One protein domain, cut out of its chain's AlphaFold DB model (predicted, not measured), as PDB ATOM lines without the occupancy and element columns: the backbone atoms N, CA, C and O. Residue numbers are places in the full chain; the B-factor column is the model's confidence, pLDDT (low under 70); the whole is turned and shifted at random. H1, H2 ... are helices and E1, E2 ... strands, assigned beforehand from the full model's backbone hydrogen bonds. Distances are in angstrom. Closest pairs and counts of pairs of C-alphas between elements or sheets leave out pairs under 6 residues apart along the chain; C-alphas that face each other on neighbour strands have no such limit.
ATOM      1  N   ILE A 222      12.134 -30.997 -32.203       83.12
ATOM      2  CA  ILE A 222      12.540 -29.593 -32.351       83.12
ATOM      3  C   ILE A 222      12.535 -28.898 -30.986       83.12
ATOM      4  O   ILE A 222      13.546 -28.291 -30.613       83.12
ATOM      5  N   ASN A 223      11.460 -29.027 -30.193       81.44
ATOM      6  CA  ASN A 223      11.466 -28.464 -28.842       81.44
ATOM      7  C   ASN A 223      12.491 -29.166 -27.955       81.44
ATOM      8  O   ASN A 223      13.145 -28.497 -27.151       81.44
ATOM      9  N   TRP A 224      12.708 -30.473 -28.139       82.44
ATOM     10  CA  TRP A 224      13.787 -31.180 -27.455       82.44
ATOM     11  C   TRP A 224      15.159 -30.548 -27.756       82.44
ATOM     12  O   TRP A 224      15.849 -30.153 -26.815       82.44
ATOM     13  N   ILE A 225      15.529 -30.355 -29.034       83.56
ATOM     14  CA  ILE A 225      16.803 -29.727 -29.450       83.56
ATOM     15  C   ILE A 225      16.951 -28.340 -28.815       83.56
ATOM     16  O   ILE A 225      18.009 -27.997 -28.281       83.56
ATOM     17  N   LEU A 226      15.889 -27.532 -28.840       86.94
ATOM     18  CA  LEU A 226      15.921 -26.182 -28.284       86.94
ATOM     19  C   LEU A 226      16.084 -26.181 -26.755       86.94
ATOM     20  O   LEU A 226      16.709 -25.266 -26.218       86.94
ATOM     21  N   GLN A 227      15.594 -27.187 -26.033       85.31
ATOM     22  CA  GLN A 227      15.731 -27.259 -24.574       85.31
ATOM     23  C   GLN A 227      17.113 -27.762 -24.115       85.31
ATOM     24  O   GLN A 227      17.584 -27.389 -23.030       85.31
ATOM     25  N   GLN A 228      17.811 -28.547 -24.942       84.50
ATOM     26  CA  GLN A 228      19.106 -29.127 -24.581       84.50
ATOM     27  C   GLN A 228      20.236 -28.095 -24.427       84.50
ATOM     28  O   GLN A 228      20.233 -27.009 -25.010       84.50
ATOM     29  N   ASN A 229      21.224 -28.434 -23.590       83.94
ATOM     30  CA  ASN A 229      22.487 -27.692 -23.503       83.94
ATOM     31  C   ASN A 229      23.470 -28.182 -24.576       83.94
ATOM     32  O   ASN A 229      23.331 -29.288 -25.089       83.94
ATOM     33  N   SER A 230      24.492 -27.387 -24.880       79.81
ATOM     34  CA  SER A 230      25.510 -27.712 -25.885       79.81
ATOM     35  C   SER A 230      26.170 -29.090 -25.696       79.81
ATOM     36  O   SER A 230      26.470 -29.764 -26.678       79.81
ATOM     37  N   SER A 231      26.380 -29.539 -24.453       73.12
ATOM     38  CA  SER A 231      26.971 -30.853 -24.148       73.12
ATOM     39  C   SER A 231      25.987 -32.010 -24.359       73.12
ATOM     40  O   SER A 231      26.392 -33.068 -24.822       73.12
ATOM     41  N   ALA A 232      24.702 -31.812 -24.060       73.00
ATOM     42  CA  ALA A 232      23.628 -32.773 -24.304       73.00
ATOM     43  C   ALA A 232      23.306 -32.876 -25.801       73.00
ATOM     44  O   ALA A 232      23.147 -33.976 -26.312       73.00
ATOM     45  N   LEU A 233      23.334 -31.749 -26.524       74.38
ATOM     46  CA  LEU A 233      23.275 -31.730 -27.987       74.38
ATOM     47  C   LEU A 233      24.425 -32.524 -28.611       74.38
ATOM     48  O   LEU A 233      24.236 -33.112 -29.665       74.38
ATOM     49  N   LEU A 234      25.598 -32.583 -27.977       70.31
ATOM     50  CA  LEU A 234      26.726 -33.396 -28.441       70.31
ATOM     51  C   LEU A 234      26.651 -34.878 -28.002       70.31
ATOM     52  O   LEU A 234      27.304 -35.706 -28.623       70.31
ATOM     53  N   GLY A 235      25.891 -35.215 -26.950       59.03
ATOM     54  CA  GLY A 235      25.939 -36.501 -26.226       59.03
ATOM     55  C   GLY A 235      25.772 -37.774 -27.079       59.03
ATOM     56  O   GLY A 235      25.140 -37.727 -28.131       59.03
ATOM     57  N   SER A 236      26.369 -38.881 -26.595       51.81
ATOM     58  CA  SER A 236      26.503 -40.223 -27.215       51.81
ATOM     59  C   SER A 236      25.376 -40.595 -28.176       51.81
ATOM     60  O   SER A 236      24.226 -40.563 -27.741       51.81
ATOM     61  N   ASN A 237      25.711 -41.002 -29.409       52.12
ATOM     62  CA  ASN A 237      24.815 -41.544 -30.449       52.12
ATOM     63  C   ASN A 237      24.137 -42.877 -30.030       52.12
ATOM     64  O   ASN A 237      24.211 -43.889 -30.714       52.12
ATOM     65  N   ASP A 238      23.513 -42.888 -28.856       57.31
ATOM     66  CA  ASP A 238      22.817 -44.000 -28.215       57.31
ATOM     67  C   ASP A 238      21.371 -44.015 -28.729       57.31
ATOM     68  O   ASP A 238      20.440 -43.591 -28.041       57.31
ATOM     69  N   PHE A 239      21.213 -44.416 -29.997       56.28
ATOM     70  CA  PHE A 239      19.937 -44.432 -30.727       56.28
ATOM     71  C   PHE A 239      18.886 -45.365 -30.102       56.28
ATOM     72  O   PHE A 239      17.701 -45.257 -30.403       56.28
ATOM     73  N   GLU A 240      19.313 -46.258 -29.207       52.72
ATOM     74  CA  GLU A 240      18.445 -47.172 -28.463       52.72
ATOM     75  C   GLU A 240      17.846 -46.528 -27.199       52.72
ATOM     76  O   GLU A 240      16.978 -47.120 -26.556       52.72
ATOM     77  N   ASN A 241      18.264 -45.307 -26.839       61.56
ATOM     78  CA  ASN A 241      17.785 -44.590 -25.661       61.56
ATOM     79  C   ASN A 241      17.010 -43.308 -26.038       61.56
ATOM     80  O   ASN A 241      17.610 -42.231 -26.133       61.56
ATOM     81  N   PRO A 242      15.665 -43.375 -26.150       57.97
ATOM     82  CA  PRO A 242      14.817 -42.238 -26.529       57.97
ATOM     83  C   PRO A 242      14.958 -40.999 -25.633       57.97
ATOM     84  O   PRO A 242      14.692 -39.880 -26.065       57.97
ATOM     85  N   ALA A 243      15.390 -41.168 -24.376       58.62
ATOM     86  CA  ALA A 243      15.625 -40.052 -23.459       58.62
ATOM     87  C   ALA A 243      16.912 -39.267 -23.782       58.62
ATOM     88  O   ALA A 243      17.056 -38.121 -23.348       58.62
ATOM     89  N   LYS A 244      17.845 -39.868 -24.533       60.78
ATOM     90  CA  LYS A 244      19.091 -39.239 -24.993       60.78
ATOM     91  C   LYS A 244      19.014 -38.767 -26.441       60.78
ATOM     92  O   LYS A 244      19.574 -37.716 -26.739       60.78
ATOM     93  N   ILE A 245      18.350 -39.521 -27.319       67.19
ATOM     94  CA  ILE A 245      18.146 -39.175 -28.730       67.19
ATOM     95  C   ILE A 245      16.697 -39.513 -29.108       67.19
ATOM     96  O   ILE A 245      16.353 -40.691 -29.153       67.19
ATOM     97  N   PRO A 246      15.836 -38.510 -29.354       63.53
ATOM     98  CA  PRO A 246      14.406 -38.735 -29.565       63.53
ATOM     99  C   PRO A 246      14.041 -39.201 -30.985       63.53
ATOM    100  O   PRO A 246      12.915 -39.650 -31.185       63.53
ATOM    101  N   ASP A 247      14.942 -39.060 -31.965       66.00
ATOM    102  CA  ASP A 247      14.685 -39.376 -33.376       66.00
ATOM    103  C   ASP A 247      16.000 -39.658 -34.138       66.00
ATOM    104  O   ASP A 247      17.076 -39.237 -33.712       66.00
ATOM    105  N   VAL A 248      15.911 -40.360 -35.268       62.84
ATOM    106  CA  VAL A 248      17.026 -40.678 -36.184       62.84
ATOM    107  C   VAL A 248      16.806 -40.142 -37.599       62.84
ATOM    108  O   VAL A 248      17.611 -40.404 -38.490       62.84
ATOM    109  N   SER A 249      15.736 -39.370 -37.818       67.44
ATOM    110  CA  SER A 249      15.487 -38.717 -39.103       67.44
ATOM    111  C   SER A 249      16.646 -37.801 -39.518       67.44
ATOM    112  O   SER A 249      17.286 -37.128 -38.699       67.44
ATOM    113  N   LEU A 250      16.901 -37.729 -40.828       69.44
ATOM    114  CA  LEU A 250      17.918 -36.841 -41.400       69.44
ATOM    115  C   LEU A 250      17.683 -35.379 -40.983       69.44
ATOM    116  O   LEU A 250      18.631 -34.671 -40.636       69.44
ATOM    117  N   LEU A 251      16.417 -34.955 -40.932       74.12
ATOM    118  CA  LEU A 251      16.025 -33.617 -40.501       74.12
ATOM    119  C   LEU A 251      16.434 -33.335 -39.051       74.12
ATOM    120  O   LEU A 251      17.062 -32.307 -38.783       74.12
ATOM    121  N   PHE A 252      16.147 -34.251 -38.122       76.38
ATOM    122  CA  PHE A 252      16.583 -34.127 -36.731       76.38
ATOM    123  C   PHE A 252      18.108 -33.963 -36.637       76.38
ATOM    124  O   PHE A 252      18.596 -33.040 -35.974       76.38
ATOM    125  N   MET A 253      18.866 -34.805 -37.342       73.44
ATOM    126  CA  MET A 253      20.330 -34.759 -37.327       73.44
ATOM    127  C   MET A 253      20.886 -33.456 -37.908       73.44
ATOM    128  O   MET A 253      21.786 -32.853 -37.318       73.44
ATOM    129  N   MET A 254      20.333 -32.979 -39.027       75.56
ATOM    130  CA  MET A 254      20.741 -31.717 -39.650       75.56
ATOM    131  C   MET A 254      20.424 -30.511 -38.766       75.56
ATOM    132  O   MET A 254      21.265 -29.621 -38.629       75.56
ATOM    133  N   LEU A 255      19.256 -30.481 -38.115       80.56
ATOM    134  CA  LEU A 255      18.889 -29.411 -37.184       80.56
ATOM    135  C   LEU A 255      19.813 -29.406 -35.962       80.56
ATOM    136  O   LEU A 255      20.396 -28.368 -35.631       80.56
ATOM    137  N   ARG A 256      20.021 -30.572 -35.340       80.31
ATOM    138  CA  ARG A 256      20.961 -30.761 -34.224       80.31
ATOM    139  C   ARG A 256      22.363 -30.269 -34.597       80.31
ATOM    140  O   ARG A 256      22.943 -29.448 -33.880       80.31
ATOM    141  N   GLN A 257      22.888 -30.720 -35.735       77.44
ATOM    142  CA  GLN A 257      24.222 -30.358 -36.207       77.44
ATOM    143  C   GLN A 257      24.321 -28.878 -36.589       77.44
ATOM    144  O   GLN A 257      25.308 -28.217 -36.264       77.44
ATOM    145  N   GLY A 258      23.294 -28.322 -37.228       82.69
ATOM    146  CA  GLY A 258      23.235 -26.910 -37.586       82.69
ATOM    147  C   GLY A 258      23.275 -25.999 -36.357       82.69
ATOM    148  O   GLY A 258      24.028 -25.022 -36.332       82.69
ATOM    149  N   LEU A 259      22.549 -26.354 -35.289       86.50
ATOM    150  CA  LEU A 259      22.614 -25.620 -34.024       86.50
ATOM    151  C   LEU A 259      24.011 -25.717 -33.396       86.50
ATOM    152  O   LEU A 259      24.580 -24.695 -33.016       86.50
ATOM    153  N   LEU A 260      24.610 -26.910 -33.346       82.06
ATOM    154  CA  LEU A 260      25.979 -27.097 -32.851       82.06
ATOM    155  C   LEU A 260      27.011 -26.281 -33.647       82.06
ATOM    156  O   LEU A 260      27.898 -25.660 -33.055       82.06
ATOM    157  N   GLN A 261      26.876 -26.211 -34.973       81.94
ATOM    158  CA  GLN A 261      27.727 -25.376 -35.821       81.94
ATOM    159  C   GLN A 261      27.530 -23.881 -35.547       81.94
ATOM    160  O   GLN A 261      28.511 -23.134 -35.527       81.94
ATOM    161  N   ALA A 262      26.300 -23.429 -35.282       87.44
ATOM    162  CA  ALA A 262      26.037 -22.051 -34.877       87.44
ATOM    163  C   ALA A 262      26.727 -21.713 -33.540       87.44
ATOM    164  O   ALA A 262      27.369 -20.663 -33.429       87.44
ATOM    165  N   TYR A 263      26.689 -22.622 -32.557       88.19
ATOM    166  CA  TYR A 263      27.436 -22.487 -31.297       88.19
ATOM    167  C   TYR A 263      28.950 -22.431 -31.540       88.19
ATOM    168  O   TYR A 263      29.624 -21.534 -31.034       88.19
ATOM    169  N   GLN A 264      29.490 -23.342 -32.355       85.75
ATOM    170  CA  GLN A 264      30.918 -23.396 -32.682       85.75
ATOM    171  C   GLN A 264      31.385 -22.111 -33.379       85.75
ATOM    172  O   GLN A 264      32.399 -21.525 -33.000       85.75
ATOM    173  N   LYS A 265      30.627 -21.630 -34.371       85.94
ATOM    174  CA  LYS A 265      30.929 -20.389 -35.092       85.94
ATOM    175  C   LYS A 265      30.925 -19.186 -34.153       85.94
ATOM    176  O   LYS A 265      31.872 -18.404 -34.184       85.94
ATOM    177  N   THR A 266      29.912 -19.085 -33.293       90.19
ATOM    178  CA  THR A 266      29.790 -18.017 -32.290       90.19
ATOM    179  C   THR A 266      30.958 -18.055 -31.303       90.19
ATOM    180  O   THR A 266      31.527 -17.013 -30.989       90.19
ATOM    181  N   ALA A 267      31.380 -19.242 -30.862       89.06
ATOM    182  CA  ALA A 267      32.530 -19.395 -29.975       89.06
ATOM    183  C   ALA A 267      33.832 -18.894 -30.614       89.06
ATOM    184  O   ALA A 267      34.565 -18.128 -29.992       89.06
ATOM    185  N   LEU A 268      34.099 -19.278 -31.865       86.75
ATOM    186  CA  LEU A 268      35.281 -18.817 -32.596       86.75
ATOM    187  C   LEU A 268      35.251 -17.306 -32.850       86.75
ATOM    188  O   LEU A 268      36.282 -16.653 -32.711       86.75
ATOM    189  N   ASP A 269      34.083 -16.750 -33.192       87.06
ATOM    190  CA  ASP A 269      33.910 -15.305 -33.364       87.06
ATOM    191  C   ASP A 269      34.232 -14.549 -32.067       87.06
ATOM    192  O   ASP A 269      34.953 -13.556 -32.108       87.06
ATOM    193  N   LEU A 270      33.751 -15.030 -30.915       89.62
ATOM    194  CA  LEU A 270      34.020 -14.409 -29.614       89.62
ATOM    195  C   LEU A 270      35.491 -14.527 -29.203       89.62
ATOM    196  O   LEU A 270      36.074 -13.556 -28.728       89.62
ATOM    197  N   LEU A 271      36.113 -15.691 -29.413       87.81
ATOM    198  CA  LEU A 271      37.543 -15.871 -29.148       87.81
ATOM    199  C   LEU A 271      38.393 -14.936 -30.013       87.81
ATOM    200  O   LEU A 271      39.386 -14.393 -29.537       87.81
ATOM    201  N   GLN A 272      37.999 -14.722 -31.266       85.62
ATOM    202  CA  GLN A 272      38.678 -13.788 -32.157       85.62
ATOM    203  C   GLN A 272      38.445 -12.327 -31.761       85.62
ATOM    204  O   GLN A 272      39.395 -11.546 -31.727       85.62
ATOM    205  N   LEU A 273      37.205 -11.969 -31.416       85.62
ATOM    206  CA  LEU A 273      36.829 -10.632 -30.952       85.62
ATOM    207  C   LEU A 273      37.613 -10.224 -29.696       85.62
ATOM    208  O   LEU A 273      38.089  -9.095 -29.610       85.62
ATOM    209  N   GLU A 274      37.789 -11.148 -28.752       88.38
ATOM    210  CA  GLU A 274      38.507 -10.914 -27.492       88.38
ATOM    211  C   GLU A 274      40.032 -11.107 -27.611       88.38
ATOM    212  O   GLU A 274      40.744 -11.113 -26.605       88.38
ATOM    213  N   GLY A 275      40.558 -11.264 -28.836       82.69
ATOM    214  CA  GLY A 275      41.995 -11.388 -29.111       82.69
ATOM    215  C   GLY A 275      42.621 -12.704 -28.635       82.69
ATOM    216  O   GLY A 275      43.841 -12.828 -28.568       82.69
ATOM    217  N   MET A 276      41.795 -13.695 -28.301       85.44
ATOM    218  CA  MET A 276      42.205 -15.031 -27.866       85.44
ATOM    219  C   MET A 276      42.431 -15.995 -29.041       85.44
ATOM    220  O   MET A 276      42.906 -17.107 -28.832       85.44
ATOM    221  N   MET A 277      42.112 -15.592 -30.273       83.25
ATOM    222  CA  MET A 277      42.383 -16.353 -31.492       83.25
ATOM    223  C   MET A 277      42.660 -15.408 -32.668       83.25
ATOM    224  O   MET A 277      41.900 -14.479 -32.920       83.25
ATOM    225  N   LEU A 278      43.733 -15.662 -33.417       78.12
ATOM    226  CA  LEU A 278      44.024 -14.944 -34.662       78.12
ATOM    227  C   LEU A 278      43.286 -15.589 -35.844       78.12
ATOM    228  O   LEU A 278      43.073 -16.802 -35.853       78.12
ATOM    229  N   GLU A 279      42.948 -14.795 -36.862       71.25
ATOM    230  CA  GLU A 279      42.246 -15.266 -38.069       71.25
ATOM    231  C   GLU A 279      43.000 -16.407 -38.771       71.25
ATOM    232  O   GLU A 279      42.395 -17.407 -39.151       71.25
ATOM    233  N   ASP A 280      44.326 -16.319 -38.870       68.62
ATOM    234  CA  ASP A 280      45.138 -17.364 -39.506       68.62
ATOM    235  C   ASP A 280      45.084 -18.682 -38.723       68.62
ATOM    236  O   ASP A 280      44.950 -19.764 -39.296       68.62
ATOM    237  N   VAL A 281      45.087 -18.601 -37.387       72.81
ATOM    238  CA  VAL A 281      44.933 -19.772 -36.514       72.81
ATOM    239  C   VAL A 281      43.530 -20.354 -36.657       72.81
ATOM    240  O   VAL A 281      43.380 -21.573 -36.733       72.81
ATOM    241  N   ARG A 282      42.498 -19.510 -36.751       76.19
ATOM    242  CA  ARG A 282      41.108 -19.927 -36.978       76.19
ATOM    243  C   ARG A 282      40.931 -20.650 -38.318       76.19
ATOM    244  O   ARG A 282      40.191 -21.636 -38.380       76.19
ATOM    245  N   ARG A 283      41.596 -20.173 -39.377       69.69
ATOM    246  CA  ARG A 283      41.579 -20.771 -40.725       69.69
ATOM    247  C   ARG A 283      42.258 -22.131 -40.751       69.69
ATOM    248  O   ARG A 283      41.654 -23.087 -41.225       69.69
ATOM    249  N   LEU A 284      43.456 -22.217 -40.176       65.50
ATOM    250  CA  LEU A 284      44.268 -23.432 -40.173       65.50
ATOM    251  C   LEU A 284      43.803 -24.463 -39.136       65.50
ATOM    252  O   LEU A 284      44.134 -25.637 -39.252       65.50
ATOM    253  N   THR A 285      43.041 -24.088 -38.107       70.44
ATOM    254  CA  THR A 285      42.539 -25.051 -37.111       70.44
ATOM    255  C   THR A 285      41.631 -26.098 -37.763       70.44
ATOM    256  O   THR A 285      40.630 -25.745 -38.385       70.44
ATOM    257  N   GLY A 286      41.957 -27.381 -37.577       61.34
ATOM    258  CA  GLY A 286      41.273 -28.505 -38.224       61.34
ATOM    259  C   GLY A 286      41.724 -28.803 -39.663       61.34
ATOM    260  O   GLY A 286      41.207 -29.746 -40.246       61.34
ATOM    261  N   SER A 287      42.667 -28.041 -40.234       60.50
ATOM    262  CA  SER A 287      43.327 -28.386 -41.510       60.50
ATOM    263  C   SER A 287      44.368 -29.493 -41.324       60.50
ATOM    264  O   SER A 287      44.836 -29.693 -40.199       60.50
ATOM    265  N   ARG A 288      44.791 -30.147 -42.419       58.06
ATOM    266  CA  ARG A 288      45.859 -31.167 -42.441       58.06
ATOM    267  C   ARG A 288      47.038 -30.825 -41.518       58.06
ATOM    268  O   ARG A 288      47.355 -31.600 -40.625       58.06
ATOM    269  N   ASP A 289      47.606 -29.625 -41.649       55.47
ATOM    270  CA  ASP A 289      48.837 -29.206 -40.951       55.47
ATOM    271  C   ASP A 289      48.676 -28.970 -39.439       55.47
ATOM    272  O   ASP A 289      49.646 -28.755 -38.704       55.47
ATOM    273  N   LYS A 290      47.435 -28.902 -38.958       63.34
ATOM    274  CA  LYS A 290      47.098 -28.481 -37.593       63.34
ATOM    275  C   LYS A 290      46.090 -29.405 -36.919       63.34
ATOM    276  O   LYS A 290      45.754 -29.133 -35.763       63.34
ATOM    277  N   TYR A 291      45.603 -30.426 -37.617       61.50
ATOM    278  CA  TYR A 291      44.616 -31.382 -37.136       61.50
ATOM    279  C   TYR A 291      45.220 -32.330 -36.102       61.50
ATOM    280  O   TYR A 291      44.685 -32.415 -35.000       61.50
ATOM    281  N   LEU A 292      46.350 -32.968 -36.420       62.22
ATOM    282  CA  LEU A 292      47.116 -33.811 -35.506       62.22
ATOM    283  C   LEU A 292      48.508 -33.211 -35.312       62.22
ATOM    284  O   LEU A 292      49.245 -32.981 -36.265       62.22
ATOM    285  N   THR A 293      48.883 -32.987 -34.062       62.78
ATOM    286  CA  THR A 293      50.214 -32.507 -33.689       62.78
ATOM    287  C   THR A 293      50.793 -33.417 -32.618       62.78
ATOM    288  O   THR A 293      50.115 -33.762 -31.650       62.78
ATOM    289  N   LEU A 294      52.050 -33.823 -32.793       64.25
ATOM    290  CA  LEU A 294      52.792 -34.560 -31.776       64.25
ATOM    291  C   LEU A 294      53.370 -33.557 -30.777       64.25
ATOM    292  O   LEU A 294      54.181 -32.710 -31.151       64.25
ATOM    293  N   GLN A 295      52.972 -33.660 -29.513       66.62
ATOM    294  CA  GLN A 295      53.589 -32.905 -28.427       66.62
ATOM    295  C   GLN A 295      54.303 -33.839 -27.468       66.62
ATOM    296  O   GLN A 295      53.868 -34.955 -27.195       66.62
ATOM    297  N   TRP A 296      55.418 -33.353 -26.943       67.81
ATOM    298  CA  TRP A 296      56.155 -34.042 -25.904       67.81
ATOM    299  C   TRP A 296      55.519 -33.734 -24.547       67.81
ATOM    300  O   TRP A 296      55.669 -32.626 -24.034       67.81
ATOM    301  N   ILE A 297      54.798 -34.700 -23.976       66.19
ATOM    302  CA  ILE A 297      54.126 -34.568 -22.677       66.19
ATOM    303  C   ILE A 297      54.493 -35.779 -21.820       66.19
ATOM    304  O   ILE A 297      54.413 -36.918 -22.277       66.19
ATOM    305  N   SER A 298      54.906 -35.547 -20.571       65.50
ATOM    306  CA  SER A 298      55.200 -36.609 -19.593       65.50
ATOM    307  C   SER A 298      56.126 -37.719 -20.130       65.50
ATOM    308  O   SER A 298      55.835 -38.905 -19.988       65.50
ATOM    309  N   ASN A 299      57.245 -37.333 -20.757       67.56
ATOM    310  CA  ASN A 299      58.274 -38.221 -21.330       67.56
ATOM    311  C   ASN A 299      57.822 -39.151 -22.473       67.56
ATOM    312  O   ASN A 299      58.516 -40.118 -22.787       67.56
ATOM    313  N   LYS A 300      56.703 -38.854 -23.139       65.88
ATOM    314  CA  LYS A 300      56.295 -39.529 -24.375       65.88
ATOM    315  C   LYS A 300      55.776 -38.524 -25.401       65.88
ATOM    316  O   LYS A 300      55.250 -37.470 -25.045       65.88
ATOM    317  N   TYR A 301      55.896 -38.857 -26.685       68.12
ATOM    318  CA  TYR A 301      55.142 -38.149 -27.715       68.12
ATOM    319  C   TYR A 301      53.666 -38.526 -27.574       68.12
ATOM    320  O   TYR A 301      53.283 -39.670 -27.817       68.12
ATOM    321  N   ALA A 302      52.849 -37.565 -27.165       61.16
ATOM    322  CA  ALA A 302      51.404 -37.668 -27.190       61.16
ATOM    323  C   ALA A 302      50.892 -37.104 -28.521       61.16
ATOM    324  O   ALA A 302      51.250 -35.997 -28.932       61.16
ATOM    325  N   ARG A 303      50.056 -37.884 -29.208       63.31
ATOM    326  CA  ARG A 303      49.258 -37.410 -30.340       63.31
ATOM    327  C   ARG A 303      48.148 -36.547 -29.790       63.31
ATOM    328  O   ARG A 303      47.382 -37.026 -28.959       63.31
ATOM    329  N   ILE A 304      48.049 -35.308 -30.249       64.38
ATOM    330  CA  ILE A 304      46.957 -34.458 -29.806       64.38
ATOM    331  C   ILE A 304      46.293 -33.799 -30.992       64.38
ATOM    332  O   ILE A 304      46.935 -33.280 -31.909       64.38
ATOM    333  N   TYR A 305      44.974 -33.862 -30.936       67.19
ATOM    334  CA  TYR A 305      44.094 -33.422 -31.986       67.19
ATOM    335  C   TYR A 305      43.606 -32.015 -31.685       67.19
ATOM    336  O   TYR A 305      43.330 -31.655 -30.540       67.19
ATOM    337  N   SER A 306      43.491 -31.197 -32.723       68.31
ATOM    338  CA  SER A 306      43.025 -29.831 -32.579       68.31
ATOM    339  C   SER A 306      42.063 -29.462 -33.696       68.31
ATOM    340  O   SER A 306      42.439 -29.184 -34.835       68.31
ATOM    341  N   THR A 307      40.792 -29.409 -33.310       70.56
ATOM    342  CA  THR A 307      39.665 -29.031 -34.165       70.56
ATOM    343  C   THR A 307      38.923 -27.836 -33.599       70.56
ATOM    344  O   THR A 307      39.082 -27.468 -32.433       70.56
ATOM    345  N   LYS A 308      38.056 -27.241 -34.416       75.62
ATOM    346  CA  LYS A 308      37.233 -26.095 -34.017       75.62
ATOM    347  C   LYS A 308      36.279 -26.431 -32.866       75.62
ATOM    348  O   LYS A 308      35.969 -25.565 -32.053       75.62
ATOM    349  N   TRP A 309      35.887 -27.698 -32.737       75.38
ATOM    350  CA  TRP A 309      35.067 -28.200 -31.632       75.38
ATOM    351  C   TRP A 309      35.769 -28.142 -30.270       75.38
ATOM    352  O   TRP A 309      35.106 -27.922 -29.256       75.38
ATOM    353  N   HIS A 310      37.104 -28.244 -30.233       76.50
ATOM    354  CA  HIS A 310      37.866 -28.104 -28.989       76.50
ATOM    355  C   HIS A 310      37.689 -26.705 -28.384       76.50
ATOM    356  O   HIS A 310      37.478 -26.588 -27.183       76.50
ATOM    357  N   PHE A 311      37.683 -25.660 -29.215       81.06
ATOM    358  CA  PHE A 311      37.488 -24.269 -28.785       81.06
ATOM    359  C   PHE A 311      36.074 -23.964 -28.274       81.06
ATOM    360  O   PHE A 311      35.868 -22.961 -27.591       81.06
ATOM    361  N   LEU A 312      35.104 -24.830 -28.585       83.19
ATOM    362  CA  LEU A 312      33.758 -24.761 -28.033       83.19
ATOM    363  C   LEU A 312      33.688 -25.501 -26.683       83.19
ATOM    364  O   LEU A 312      33.325 -24.897 -25.672       83.19
ATOM    365  N   PHE A 313      34.048 -26.788 -26.655       79.62
ATOM    366  CA  PHE A 313      33.727 -27.695 -25.543       79.62
ATOM    367  C   PHE A 313      34.818 -27.869 -24.481       79.62
ATOM    368  O   PHE A 313      34.496 -28.139 -23.318       79.62
ATOM    369  N   LYS A 314      36.096 -27.729 -24.844       76.50
ATOM    370  CA  LYS A 314      37.213 -27.933 -23.912       76.50
ATOM    371  C   LYS A 314      37.324 -26.747 -22.948       76.50
ATOM    372  O   LYS A 314      36.891 -25.635 -23.252       76.50
ATOM    373  N   ASN A 315      37.855 -26.991 -21.749       82.75
ATOM    374  CA  ASN A 315      38.057 -25.921 -20.776       82.75
ATOM    375  C   ASN A 315      39.121 -24.984 -21.332       82.75
ATOM    376  O   ASN A 315      40.085 -25.440 -21.946       82.75
ATOM    377  N   LEU A 316      38.978 -23.686 -21.074       83.38
ATOM    378  CA  LEU A 316      39.980 -22.718 -21.514       83.38
ATOM    379  C   LEU A 316      41.355 -22.986 -20.883       83.38
ATOM    380  O   LEU A 316      42.362 -22.744 -21.539       83.38
ATOM    381  N   GLN A 317      41.391 -23.533 -19.663       80.38
ATOM    382  CA  GLN A 317      42.629 -23.965 -19.011       80.38
ATOM    383  C   GLN A 317      43.332 -25.077 -19.800       80.38
ATOM    384  O   GLN A 317      44.448 -24.866 -20.267       80.38
ATOM    385  N   ASP A 318      42.648 -26.192 -20.062       74.88
ATOM    386  CA  ASP A 318      43.198 -27.295 -20.857       74.88
ATOM    387  C   ASP A 318      43.559 -26.851 -22.298       74.88
ATOM    388  O   ASP A 318      44.470 -27.392 -22.912       74.88
ATOM    389  N   LEU A 319      42.858 -25.863 -22.877       75.81
ATOM    390  CA  LEU A 319      43.218 -25.277 -24.182       75.81
ATOM    391  C   LEU A 319      44.494 -24.427 -24.115       75.81
ATOM    392  O   LEU A 319      45.257 -24.400 -25.077       75.81
ATOM    393  N   SER A 320      44.729 -23.735 -23.000       75.38
ATOM    394  CA  SER A 320      45.964 -22.973 -22.788       75.38
ATOM    395  C   SER A 320      47.182 -23.874 -22.560       75.38
ATOM    396  O   SER A 320      48.279 -23.503 -22.970       75.38
ATOM    397  N   GLU A 321      46.975 -25.045 -21.948       68.69
ATOM    398  CA  GLU A 321      48.020 -26.027 -21.631       68.69
ATOM    399  C   GLU A 321      48.334 -26.932 -22.832       68.69
ATOM    400  O   GLU A 321      49.505 -27.124 -23.157       68.69
ATOM    401  N   ASP A 322      47.307 -27.417 -23.540       62.69
ATOM    402  CA  ASP A 322      47.494 -28.366 -24.635       62.69
ATOM    403  C   ASP A 322      47.671 -27.658 -25.994       62.69
ATOM    404  O   ASP A 322      48.635 -27.922 -26.710       62.69
ATOM    405  N   TYR A 323      46.768 -26.749 -26.404       56.38
ATOM    406  CA  TYR A 323      46.736 -26.241 -27.790       56.38
ATOM    407  C   TYR A 323      46.063 -24.877 -27.989       56.38
ATOM    408  O   TYR A 323      44.839 -24.757 -27.945       56.38
ATOM    409  N   LYS A 324      46.854 -23.934 -28.525       65.81
ATOM    410  CA  LYS A 324      46.412 -22.894 -29.481       65.81
ATOM    411  C   LYS A 324      45.555 -21.737 -28.939       65.81
ATOM    412  O   LYS A 324      44.791 -21.143 -29.700       65.81
ATOM    413  N   LEU A 325      45.761 -21.331 -27.687       73.19
ATOM    414  CA  LEU A 325      45.537 -19.933 -27.289       73.19
ATOM    415  C   LEU A 325      46.881 -19.164 -27.278       73.19
ATOM    416  O   LEU A 325      47.921 -19.783 -27.047       73.19
ATOM    417  N   PRO A 326      46.907 -17.845 -27.554       74.38
ATOM    418  CA  PRO A 326      48.133 -17.043 -27.545       74.38
ATOM    419  C   PRO A 326      48.898 -17.113 -26.214       74.38
ATOM    420  O   PRO A 326      48.303 -17.193 -25.138       74.38
ATOM    421  N   VAL A 327      50.231 -17.021 -26.269       71.06
ATOM    422  CA  VAL A 327      51.081 -16.960 -25.067       71.06
ATOM    423  C   VAL A 327      50.652 -15.772 -24.197       71.06
ATOM    424  O   VAL A 327      50.522 -14.654 -24.687       71.06
ATOM    425  N   GLY A 328      50.413 -16.010 -22.903       71.62
ATOM    426  CA  GLY A 328      49.944 -14.977 -21.968       71.62
ATOM    427  C   GLY A 328      48.423 -14.787 -21.903       71.62
ATOM    428  O   GLY A 328      47.969 -13.887 -21.194       71.62
ATOM    429  N   VAL A 329      47.622 -15.643 -22.560       80.62
ATOM    430  CA  VAL A 329      46.143 -15.586 -22.517       80.62
ATOM    431  C   VAL A 329      45.565 -15.606 -21.094       80.62
ATOM    432  O   VAL A 329      44.503 -15.039 -20.865       80.62
ATOM    433  N   GLY A 330      46.282 -16.170 -20.113       77.75
ATOM    434  CA  GLY A 330      45.883 -16.168 -18.700       77.75
ATOM    435  C   GLY A 330      45.681 -14.770 -18.095       77.75
ATOM    436  O   GLY A 330      44.963 -14.623 -17.107       77.75
ATOM    437  N   ASN A 331      46.267 -13.733 -18.705       81.19
ATOM    438  CA  ASN A 331      46.077 -12.341 -18.300       81.19
ATOM    439  C   ASN A 331      44.832 -11.683 -18.913       81.19
ATOM    440  O   ASN A 331      44.431 -10.634 -18.414       81.19
ATOM    441  N   ASN A 332      44.216 -12.283 -19.938       87.44
ATOM    442  CA  ASN A 332      43.025 -11.763 -20.608       87.44
ATOM    443  C   ASN A 332      41.806 -11.787 -19.661       87.44
ATOM    444  O   ASN A 332      41.526 -12.791 -19.000       87.44
ATOM    445  N   ASP A 333      41.070 -10.679 -19.598       88.00
ATOM    446  CA  ASP A 333      39.945 -10.527 -18.670       88.00
ATOM    447  C   ASP A 333      38.758 -11.444 -19.013       88.00
ATOM    448  O   ASP A 333      38.090 -11.941 -18.104       88.00
ATOM    449  N   PHE A 334      38.528 -11.737 -20.298       89.88
ATOM    450  CA  PHE A 334      37.509 -12.695 -20.727       89.88
ATOM    451  C   PHE A 334      37.900 -14.133 -20.359       89.88
ATOM    452  O   PHE A 334      37.067 -14.892 -19.861       89.88
ATOM    453  N   TYR A 335      39.183 -14.495 -20.491       88.44
ATOM    454  CA  TYR A 335      39.704 -15.791 -20.034       88.44
ATOM    455  C   TYR A 335      39.486 -15.999 -18.525       88.44
ATOM    456  O   TYR A 335      38.981 -17.043 -18.101       88.44
ATOM    457  N   LYS A 336      39.810 -14.987 -17.704       87.56
ATOM    458  CA  LYS A 336      39.574 -15.018 -16.248       87.56
ATOM    459  C   LYS A 336      38.088 -15.100 -15.918       87.56
ATOM    460  O   LYS A 336      37.712 -15.872 -15.040       87.56
ATOM    461  N   TYR A 337      37.250 -14.338 -16.624       88.50
ATOM    462  CA  TYR A 337      35.801 -14.370 -16.449       88.50
ATOM    463  C   TYR A 337      35.254 -15.790 -16.637       88.50
ATOM    464  O   TYR A 337      34.666 -16.330 -15.706       88.50
ATOM    465  N   ILE A 338      35.523 -16.436 -17.777       88.94
ATOM    466  CA  ILE A 338      35.000 -17.777 -18.091       88.94
ATOM    467  C   ILE A 338      35.450 -18.835 -17.068       88.94
ATOM    468  O   ILE A 338      34.652 -19.695 -16.685       88.94
ATOM    469  N   ASN A 339      36.702 -18.781 -16.603       84.81
ATOM    470  CA  ASN A 339      37.224 -19.749 -15.634       84.81
ATOM    471  C   ASN A 339      36.716 -19.506 -14.199       84.81
ATOM    472  O   ASN A 339      36.457 -20.473 -13.482       84.81
ATOM    473  N   ASN A 340      36.509 -18.248 -13.793       82.50
ATOM    474  CA  ASN A 340      36.122 -17.896 -12.421       82.50
ATOM    475  C   ASN A 340      34.605 -17.932 -12.169       82.50
ATOM    476  O   ASN A 340      34.188 -18.143 -11.034       82.50
ATOM    477  N   THR A 341      33.764 -17.752 -13.194       74.00
ATOM    478  CA  THR A 341      32.292 -17.736 -13.049       74.00
ATOM    479  C   THR A 341      31.632 -19.110 -13.209       74.00
ATOM    480  O   THR A 341      30.412 -19.214 -13.308       74.00
ATOM    481  N   GLY A 342      32.417 -20.192 -13.228       70.12
ATOM    482  CA  GLY A 342      31.905 -21.564 -13.317       70.12
ATOM    483  C   GLY A 342      31.550 -22.039 -14.731       70.12
ATOM    484  O   GLY A 342      31.235 -23.220 -14.896       70.12
ATOM    485  N   HIS A 343      31.668 -21.191 -15.764       80.56
ATOM    486  CA  HIS A 343      31.477 -21.616 -17.156       80.56
ATOM    487  C   HIS A 343      32.565 -22.604 -17.598       80.56
ATOM    488  O   HIS A 343      32.234 -23.640 -18.155       80.56
ATOM    489  N   ARG A 344      33.848 -22.361 -17.298       81.69
ATOM    490  CA  ARG A 344      35.024 -23.201 -17.644       81.69
ATOM    491  C   ARG A 344      35.292 -23.403 -19.151       81.69
ATOM    492  O   ARG A 344      36.455 -23.515 -19.524       81.69
ATOM    493  N   SER A 345      34.276 -23.410 -20.016       86.19
ATOM    494  CA  SER A 345      34.362 -23.471 -21.485       86.19
ATOM    495  C   SER A 345      33.455 -22.427 -22.148       86.19
ATOM    496  O   SER A 345      32.510 -21.925 -21.531       86.19
ATOM    497  N   ILE A 346      33.713 -22.112 -23.424       88.50
ATOM    498  CA  ILE A 346      32.879 -21.168 -24.188       88.50
ATOM    499  C   ILE A 346      31.472 -21.736 -24.420       88.50
ATOM    500  O   ILE A 346      30.500 -20.987 -24.358       88.50
ATOM    501  N   ALA A 347      31.329 -23.053 -24.595       85.94
ATOM    502  CA  ALA A 347      30.030 -23.710 -24.746       85.94
ATOM    503  C   ALA A 347      29.074 -23.408 -23.578       85.94
ATOM    504  O   ALA A 347      27.936 -22.998 -23.796       85.94
ATOM    505  N   ARG A 348      29.564 -23.503 -22.335       86.81
ATOM    506  CA  ARG A 348      28.773 -23.204 -21.127       86.81
ATOM    507  C   ARG A 348      28.452 -21.721 -20.961       86.81
ATOM    508  O   ARG A 348      27.465 -21.386 -20.311       86.81
ATOM    509  N   TYR A 349      29.275 -20.838 -21.522       90.75
ATOM    510  CA  TYR A 349      28.975 -19.411 -21.588       90.75
ATOM    511  C   TYR A 349      27.874 -19.121 -22.615       90.75
ATOM    512  O   TYR A 349      26.912 -18.420 -22.303       90.75
ATOM    513  N   LEU A 350      27.949 -19.726 -23.804       91.38
ATOM    514  CA  LEU A 350      26.911 -19.615 -24.833       91.38
ATOM    515  C   LEU A 350      25.586 -20.259 -24.409       91.38
ATOM    516  O   LEU A 350      24.530 -19.741 -24.750       91.38
ATOM    517  N   ASP A 351      25.610 -21.327 -23.606       89.56
ATOM    518  CA  ASP A 351      24.406 -21.990 -23.082       89.56
ATOM    519  C   ASP A 351      23.506 -21.079 -22.233       89.56
ATOM    520  O   ASP A 351      22.334 -21.413 -22.025       89.56
ATOM    521  N   THR A 352      24.013 -19.925 -21.783       87.50
ATOM    522  CA  THR A 352      23.210 -18.886 -21.122       87.50
ATOM    523  C   THR A 352      22.175 -18.245 -22.049       87.50
ATOM    524  O   THR A 352      21.211 -17.675 -21.543       87.50
ATOM    525  N   ILE A 353      22.299 -18.395 -23.380       87.31
ATOM    526  CA  ILE A 353      21.314 -17.937 -24.382       87.31
ATOM    527  C   ILE A 353      19.915 -18.529 -24.162       87.31
ATOM    528  O   ILE A 353      18.924 -17.983 -24.636       87.31
ATOM    529  N   ARG A 354      19.827 -19.656 -23.447       85.31
ATOM    530  CA  ARG A 354      18.562 -20.317 -23.102       85.31
ATOM    531  C   ARG A 354      17.782 -19.577 -22.016       85.31
ATOM    532  O   ARG A 354      16.594 -19.821 -21.852       85.31
ATOM    533  N   ASN A 355      18.433 -18.671 -21.289       81.25
ATOM    534  CA  ASN A 355      17.775 -17.803 -20.326       81.25
ATOM    535  C   ASN A 355      17.194 -16.584 -21.054       81.25
ATOM    536  O   ASN A 355      17.834 -16.044 -21.954       81.25
ATOM    537  N   ASN A 356      16.034 -16.083 -20.610       72.88
ATOM    538  CA  ASN A 356      15.381 -14.919 -21.235       72.88
ATOM    539  C   ASN A 356      16.287 -13.674 -21.332       72.88
ATOM    540  O   ASN A 356      16.136 -12.894 -22.266       72.88
ATOM    541  N   ASN A 357      17.242 -13.517 -20.405       78.06
ATOM    542  CA  ASN A 357      18.270 -12.476 -20.423       78.06
ATOM    543  C   ASN A 357      19.660 -13.108 -20.199       78.06
ATOM    544  O   ASN A 357      20.039 -13.329 -19.044       78.06
ATOM    545  N   PRO A 358      20.425 -13.433 -21.259       81.12
ATOM    546  CA  PRO A 358      21.771 -13.979 -21.110       81.12
ATOM    547  C   PRO A 358      22.709 -12.945 -20.474       81.12
ATOM    548  O   PRO A 358      22.695 -11.767 -20.835       81.12
ATOM    549  N   VAL A 359      23.552 -13.382 -19.535       78.25
ATOM    550  CA  VAL A 359      24.563 -12.510 -18.921       78.25
ATOM    551  C   VAL A 359      25.730 -12.361 -19.894       78.25
ATOM    552  O   VAL A 359      26.478 -13.303 -20.147       78.25
ATOM    553  N   LEU A 360      25.880 -11.166 -20.458       87.50
ATOM    554  CA  LEU A 360      26.962 -10.849 -21.383       87.50
ATOM    555  C   LEU A 360      28.180 -10.319 -20.618       87.50
ATOM    556  O   LEU A 360      28.038  -9.490 -19.725       87.50
ATOM    557  N   TYR A 361      29.381 -10.757 -21.003       87.12
ATOM    558  CA  TYR A 361      30.631 -10.226 -20.453       87.12
ATOM    559  C   TYR A 361      30.871  -8.771 -20.903       87.12
ATOM    560  O   TYR A 361      31.240  -7.922 -20.095       87.12
ATOM    561  N   LYS A 362      30.600  -8.468 -22.183       89.31
ATOM    562  CA  LYS A 362      30.659  -7.127 -22.793       89.31
ATOM    563  C   LYS A 362      29.465  -6.897 -23.722       89.31
ATOM    564  O   LYS A 362      28.933  -7.841 -24.303       89.31
ATOM    565  N   SER A 363      29.083  -5.633 -23.931       84.56
ATOM    566  CA  SER A 363      28.001  -5.254 -24.857       84.56
ATOM    567  C   SER A 363      28.282  -5.652 -26.312       84.56
ATOM    568  O   SER A 363      27.353  -5.964 -27.050       84.56
ATOM    569  N   THR A 364      29.553  -5.724 -26.713       84.31
ATOM    570  CA  THR A 364      29.994  -6.177 -28.043       84.31
ATOM    571  C   THR A 364      29.637  -7.638 -28.333       84.31
ATOM    572  O   THR A 364      29.424  -7.994 -29.489       84.31
ATOM    573  N   HIS A 365      29.479  -8.485 -27.308       90.88
ATOM    574  CA  HIS A 365      29.061  -9.882 -27.483       90.88
ATOM    575  C   HIS A 365      27.590 -10.004 -27.897       90.88
ATOM    576  O   HIS A 365      27.193 -11.037 -28.440       90.88
ATOM    577  N   LYS A 366      26.780  -8.956 -27.674       86.81
ATOM    578  CA  LYS A 366      25.340  -8.967 -27.951       86.81
ATOM    579  C   LYS A 366      25.046  -9.348 -29.399       86.81
ATOM    580  O   LYS A 366      24.211 -10.211 -29.620       86.81
ATOM    581  N   ALA A 367      25.775  -8.796 -30.370       84.50
ATOM    582  CA  ALA A 367      25.563  -9.102 -31.787       84.50
ATOM    583  C   ALA A 367      25.777 -10.594 -32.122       84.50
ATOM    584  O   ALA A 367      25.091 -11.148 -32.979       84.50
ATOM    585  N   HIS A 368      26.702 -11.266 -31.429       87.81
ATOM    586  CA  HIS A 368      26.975 -12.694 -31.611       87.81
ATOM    587  C   HIS A 368      25.911 -13.567 -30.930       87.81
ATOM    588  O   HIS A 368      25.448 -14.541 -31.521       87.81
ATOM    589  N   PHE A 369      25.459 -13.178 -29.732       89.81
ATOM    590  CA  PHE A 369      24.333 -13.825 -29.049       89.81
ATOM    591  C   PHE A 369      23.015 -13.638 -29.811       89.81
ATOM    592  O   PHE A 369      22.263 -14.596 -29.935       89.81
ATOM    593  N   ASP A 370      22.759 -12.457 -30.380       87.25
ATOM    594  CA  ASP A 370      21.575 -12.178 -31.202       87.25
ATOM    595  C   ASP A 370      21.555 -13.053 -32.469       87.25
ATOM    596  O   ASP A 370      20.514 -13.600 -32.816       87.25
ATOM    597  N   ARG A 371      22.706 -13.261 -33.134       86.62
ATOM    598  CA  ARG A 371      22.816 -14.193 -34.278       86.62
ATOM    599  C   ARG A 371      22.519 -15.638 -33.870       86.62
ATOM    600  O   ARG A 371      21.800 -16.337 -34.581       86.62
ATOM    601  N   LEU A 372      23.044 -16.082 -32.726       88.69
ATOM    602  CA  LEU A 372      22.755 -17.414 -32.190       88.69
ATOM    603  C   LEU A 372      21.275 -17.553 -31.787       88.69
ATOM    604  O   LEU A 372      20.666 -18.598 -32.018       88.69
ATOM    605  N   LYS A 373      20.682 -16.490 -31.234       88.56
ATOM    606  CA  LYS A 373      19.257 -16.408 -30.905       88.56
ATOM    607  C   LYS A 373      18.389 -16.515 -32.154       88.56
ATOM    608  O   LYS A 373      17.494 -17.348 -32.172       88.56
ATOM    609  N   ALA A 374      18.703 -15.760 -33.206       88.88
ATOM    610  CA  ALA A 374      17.984 -15.802 -34.477       88.88
ATOM    611  C   ALA A 374      17.995 -17.209 -35.101       88.88
ATOM    612  O   ALA A 374      16.994 -17.643 -35.666       88.88
ATOM    613  N   TYR A 375      19.094 -17.958 -34.951       88.31
ATOM    614  CA  TYR A 375      19.166 -19.356 -35.388       88.31
ATOM    615  C   TYR A 375      18.200 -20.257 -34.598       88.31
ATOM    616  O   TYR A 375      17.473 -21.060 -35.177       88.31
ATOM    617  N   ARG A 376      18.148 -20.086 -33.270       89.75
ATOM    618  CA  ARG A 376      17.217 -20.809 -32.386       89.75
ATOM    619  C   ARG A 376      15.755 -20.433 -32.649       89.75
ATOM    620  O   ARG A 376      14.905 -21.312 -32.654       89.75
ATOM    621  N   GLU A 377      15.467 -19.161 -32.909       89.75
ATOM    622  CA  GLU A 377      14.135 -18.667 -33.290       89.75
ATOM    623  C   GLU A 377      13.700 -19.207 -34.661       89.75
ATOM    624  O   GLU A 377      12.556 -19.626 -34.812       89.75
ATOM    625  N   SER A 378      14.614 -19.278 -35.636       89.38
ATOM    626  CA  SER A 378      14.341 -19.880 -36.953       89.38
ATOM    627  C   SER A 378      14.006 -21.366 -36.830       89.38
ATOM    628  O   SER A 378      13.094 -21.852 -37.486       89.38
ATOM    629  N   MET A 379      14.702 -22.085 -35.947       88.06
ATOM    630  CA  MET A 379      14.403 -23.485 -35.648       88.06
ATOM    631  C   MET A 379      13.072 -23.644 -34.900       88.06
ATOM    632  O   MET A 379      12.310 -24.549 -35.216       88.06
ATOM    633  N   ALA A 380      12.747 -22.740 -33.971       87.56
ATOM    634  CA  ALA A 380      11.444 -22.723 -33.302       87.56
ATOM    635  C   ALA A 380      10.290 -22.453 -34.282       87.56
ATOM    636  O   ALA A 380       9.212 -23.016 -34.128       87.56
ATOM    637  N   PHE A 381      10.518 -21.634 -35.315       88.38
ATOM    638  CA  PHE A 381       9.532 -21.371 -36.366       88.38
ATOM    639  C   PHE A 381       9.170 -22.628 -37.171       88.38
ATOM    640  O   PHE A 381       8.019 -22.766 -37.586       88.38
ATOM    641  N   LEU A 382      10.112 -23.563 -37.352       85.81
ATOM    642  CA  LEU A 382       9.848 -24.834 -38.038       85.81
ATOM    643  C   LEU A 382       8.831 -25.704 -37.288       85.81
ATOM    644  O   LEU A 382       8.150 -26.499 -37.922       85.81
ATOM    645  N   ASN A 383       8.647 -25.497 -35.979       81.06
ATOM    646  CA  ASN A 383       7.660 -26.223 -35.174       81.06
ATOM    647  C   ASN A 383       6.194 -25.950 -35.583       81.06
ATOM    648  O   ASN A 383       5.280 -26.587 -35.072       81.06
ATOM    649  N   ASN A 384       5.954 -24.989 -36.482       84.44
ATOM    650  CA  ASN A 384       4.626 -24.699 -37.026       84.44
ATOM    651  C   ASN A 384       4.204 -25.645 -38.167       84.44
ATOM    652  O   ASN A 384       3.071 -25.540 -38.631       84.44
ATOM    653  N   TYR A 385       5.094 -26.521 -38.639       83.25
ATOM    654  CA  TYR A 385       4.850 -27.443 -39.751       83.25
ATOM    655  C   TYR A 385       4.912 -28.895 -39.277       83.25
ATOM    656  O   TYR A 385       5.596 -29.209 -38.301       83.25
ATOM    657  N   SER A 386       4.208 -29.794 -39.968       77.56
ATOM    658  CA  SER A 386       4.288 -31.223 -39.662       77.56
ATOM    659  C   SER A 386       5.654 -31.801 -40.052       77.56
ATOM    660  O   SER A 386       6.313 -31.317 -40.973       77.56
ATOM    661  N   VAL A 387       6.075 -32.876 -39.378       68.25
ATOM    662  CA  VAL A 387       7.353 -33.549 -39.675       68.25
ATOM    663  C   VAL A 387       7.411 -34.010 -41.136       68.25
ATOM    664  O   VAL A 387       8.413 -33.771 -41.799       68.25
ATOM    665  N   GLY A 388       6.318 -34.564 -41.675       67.06
ATOM    666  CA  GLY A 388       6.259 -35.004 -43.074       67.06
ATOM    667  C   GLY A 388       6.389 -33.860 -44.092       67.06
ATOM    668  O   GLY A 388       7.049 -34.019 -45.118       67.06
ATOM    669  N   GLU A 389       5.816 -32.683 -43.813       74.12
ATOM    670  CA  GLU A 389       6.020 -31.491 -44.653       74.12
ATOM    671  C   GLU A 389       7.467 -31.001 -44.584       74.12
ATOM    672  O   GLU A 389       8.062 -30.682 -45.614       74.12
ATOM    673  N   LEU A 390       8.051 -30.964 -43.383       76.00
ATOM    674  CA  LEU A 390       9.436 -30.540 -43.197       76.00
ATOM    675  C   LEU A 390      10.428 -31.492 -43.873       76.00
ATOM    676  O   LEU A 390      11.414 -31.021 -44.432       76.00
ATOM    677  N   GLU A 391      10.177 -32.802 -43.861       69.25
ATOM    678  CA  GLU A 391      11.015 -33.786 -44.554       69.25
ATOM    679  C   GLU A 391      10.994 -33.586 -46.073       69.25
ATOM    680  O   GLU A 391      12.055 -33.567 -46.699       69.25
ATOM    681  N   ARG A 392       9.816 -33.339 -46.665       70.06
ATOM    682  CA  ARG A 392       9.700 -33.024 -48.101       70.06
ATOM    683  C   ARG A 392      10.409 -31.714 -48.449       70.06
ATOM    684  O   ARG A 392      11.207 -31.679 -49.380       70.06
ATOM    685  N   LEU A 393      10.184 -30.657 -47.664       77.44
ATOM    686  CA  LEU A 393      10.847 -29.361 -47.856       77.44
ATOM    687  C   LEU A 393      12.370 -29.452 -47.678       77.44
ATOM    688  O   LEU A 393      13.119 -28.771 -48.378       77.44
ATOM    689  N   MET A 394      12.842 -30.288 -46.752       75.62
ATOM    690  CA  MET A 394      14.265 -30.555 -46.563       75.62
ATOM    691  C   MET A 394      14.853 -31.284 -47.774       75.62
ATOM    692  O   MET A 394      15.914 -30.876 -48.239       75.62
ATOM    693  N   ALA A 395      14.182 -32.313 -48.301       71.38
ATOM    694  CA  ALA A 395      14.628 -33.016 -49.503       71.38
ATOM    695  C   ALA A 395      14.738 -32.052 -50.698       71.38
ATOM    696  O   ALA A 395      15.794 -31.965 -51.325       71.38
ATOM    697  N   GLU A 396      13.712 -31.225 -50.928       73.56
ATOM    698  CA  GLU A 396      13.757 -30.167 -51.946       73.56
ATOM    699  C   GLU A 396      14.925 -29.195 -51.711       73.56
ATOM    700  O   GLU A 396      15.629 -28.814 -52.647       73.56
ATOM    701  N   HIS A 397      15.169 -28.795 -50.461       78.81
ATOM    702  CA  HIS A 397      16.263 -27.891 -50.118       78.81
ATOM    703  C   HIS A 397      17.649 -28.508 -50.355       78.81
ATOM    704  O   HIS A 397      18.559 -27.813 -50.820       78.81
ATOM    705  N   ILE A 398      17.823 -29.796 -50.051       74.50
ATOM    706  CA  ILE A 398      19.065 -30.530 -50.299       74.50
ATOM    707  C   ILE A 398      19.325 -30.601 -51.800       74.50
ATOM    708  O   ILE A 398      20.430 -30.260 -52.219       74.50
ATOM    709  N   ASP A 399      18.323 -30.931 -52.613       74.12
ATOM    710  CA  ASP A 399      18.439 -30.947 -54.075       74.12
ATOM    711  C   ASP A 399      18.844 -29.574 -54.616       74.12
ATOM    712  O   ASP A 399      19.821 -29.445 -55.368       74.12
TER     713      ASP A 399
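AT A GLANCE: This is residues 222 to 399 of the 1243 residues of an uncharacterized protein of Prolixibacteraceae bacterium (UniProt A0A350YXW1). Two long helices, H3 and H10, lie side by side and run opposite ways, with H1 and H9 packed on one side of the pair and the short H2 and H6 packed on H3. At one end of the pair the last helix, H11, turns off steeply; toward the other end lie H4, H7 and H8, and H4 and H5 lead to a small two-strand hairpin, E1 and E2, apart from the long pair. The printed part has 178 residues, with eleven named helices and two named strands in the order H1 H2 H3 H4 H5 E1 E2 H6 H7 H8 H9 H10 H11; the sheet is E1 - E2, antiparallel, and the class is mostly helix. The whole is compact, with a radius of gyration of the C-alphas of 18.1 A and spans of 54 by 39 by 31 A.

HOW THE PARTS SIT: H1, residues 222 to 227, and H2, residues 230 to 234, are close but not clearly touching. H2 touches H3, residues 250 to 273, closest at the C-alphas of Leu 233 and Arg 256, 6.7 A apart. H3 is the hub, touching six helices; H1 only just touches it, with 3 pairs of C-alphas within 8 A, the closest those of Ile 225 and Arg 256 at 6.4 A. H4, residues 279 to 284, is close to H3 but not clearly touching, the closest C-alphas, of Gln 272 and Glu 279, being 7.1 A apart. After H5, residues 288 to 291, come E1, residues 292 to 297, and E2, residues 300 to 305, a hairpin whose N 295 and O 302 are 3.0 A apart and N 302 and O 295 2.8 A apart, both within hydrogen-bond range. H6, residues 310 to 313, touches H3 through Leu 312 and Gln 264, their C-alphas 5.6 A apart. H7, residues 316 to 322, and H8, residues 333 to 340, touch about perpendicular at 83 degrees, the C-alphas of Leu 316 and Tyr 335 being closest at 7.1 A. H9, residues 346 to 354, touches H3 at a steep tilt of 63 degrees, opposite ways, with the C-alphas of Ala 267 and Ile 346 closest at 6.1 A. H10, residues 363 to 382, touches H3 at a shallow tilt of 6 degrees, opposite ways, closest at the C-alphas of Thr 266 and His 368, 6.1 A. H11, residues 387 to 399, only just touches H3, with 3 pairs of C-alphas within 8 A, the closest those of Leu 251 and Glu 391 at 6.4 A. Every O i to N i+4 pair is within hydrogen-bond range in H1, H2, H3, H4, H7, H8 and H11; H10 has 14 of 16, H9 has 2 of 5 but 5 of 6 O i to N i+3 pairs, and H5 and H6 are too short for an O i to N i+4 pair.

IN THESE COORDINATES: H1 begins at C-alpha 222, (12.540, -29.593, -32.351). H3 runs 34.0 A from C-alpha 250, (17.918, -36.841, -41.400). E1 is 14.6 A long and E2 15.6 A, H9 is 14.4 A, and H10 is 29.8 A with a kink of 26 degrees near residue 370. H11, 18.4 A, ends at C-alpha 399, (18.439, -30.947, -54.075).

THE WHOLE: The farthest C-alphas, of Asn 299 and Glu 389, are 57.6 A apart. The printed part has no cut, and its one long link is H2 to H3, with 15 residues. Mean pLDDT of the printed part is 77.0; 47 residues are under 70, among them 235 to 250 and 286 to 306.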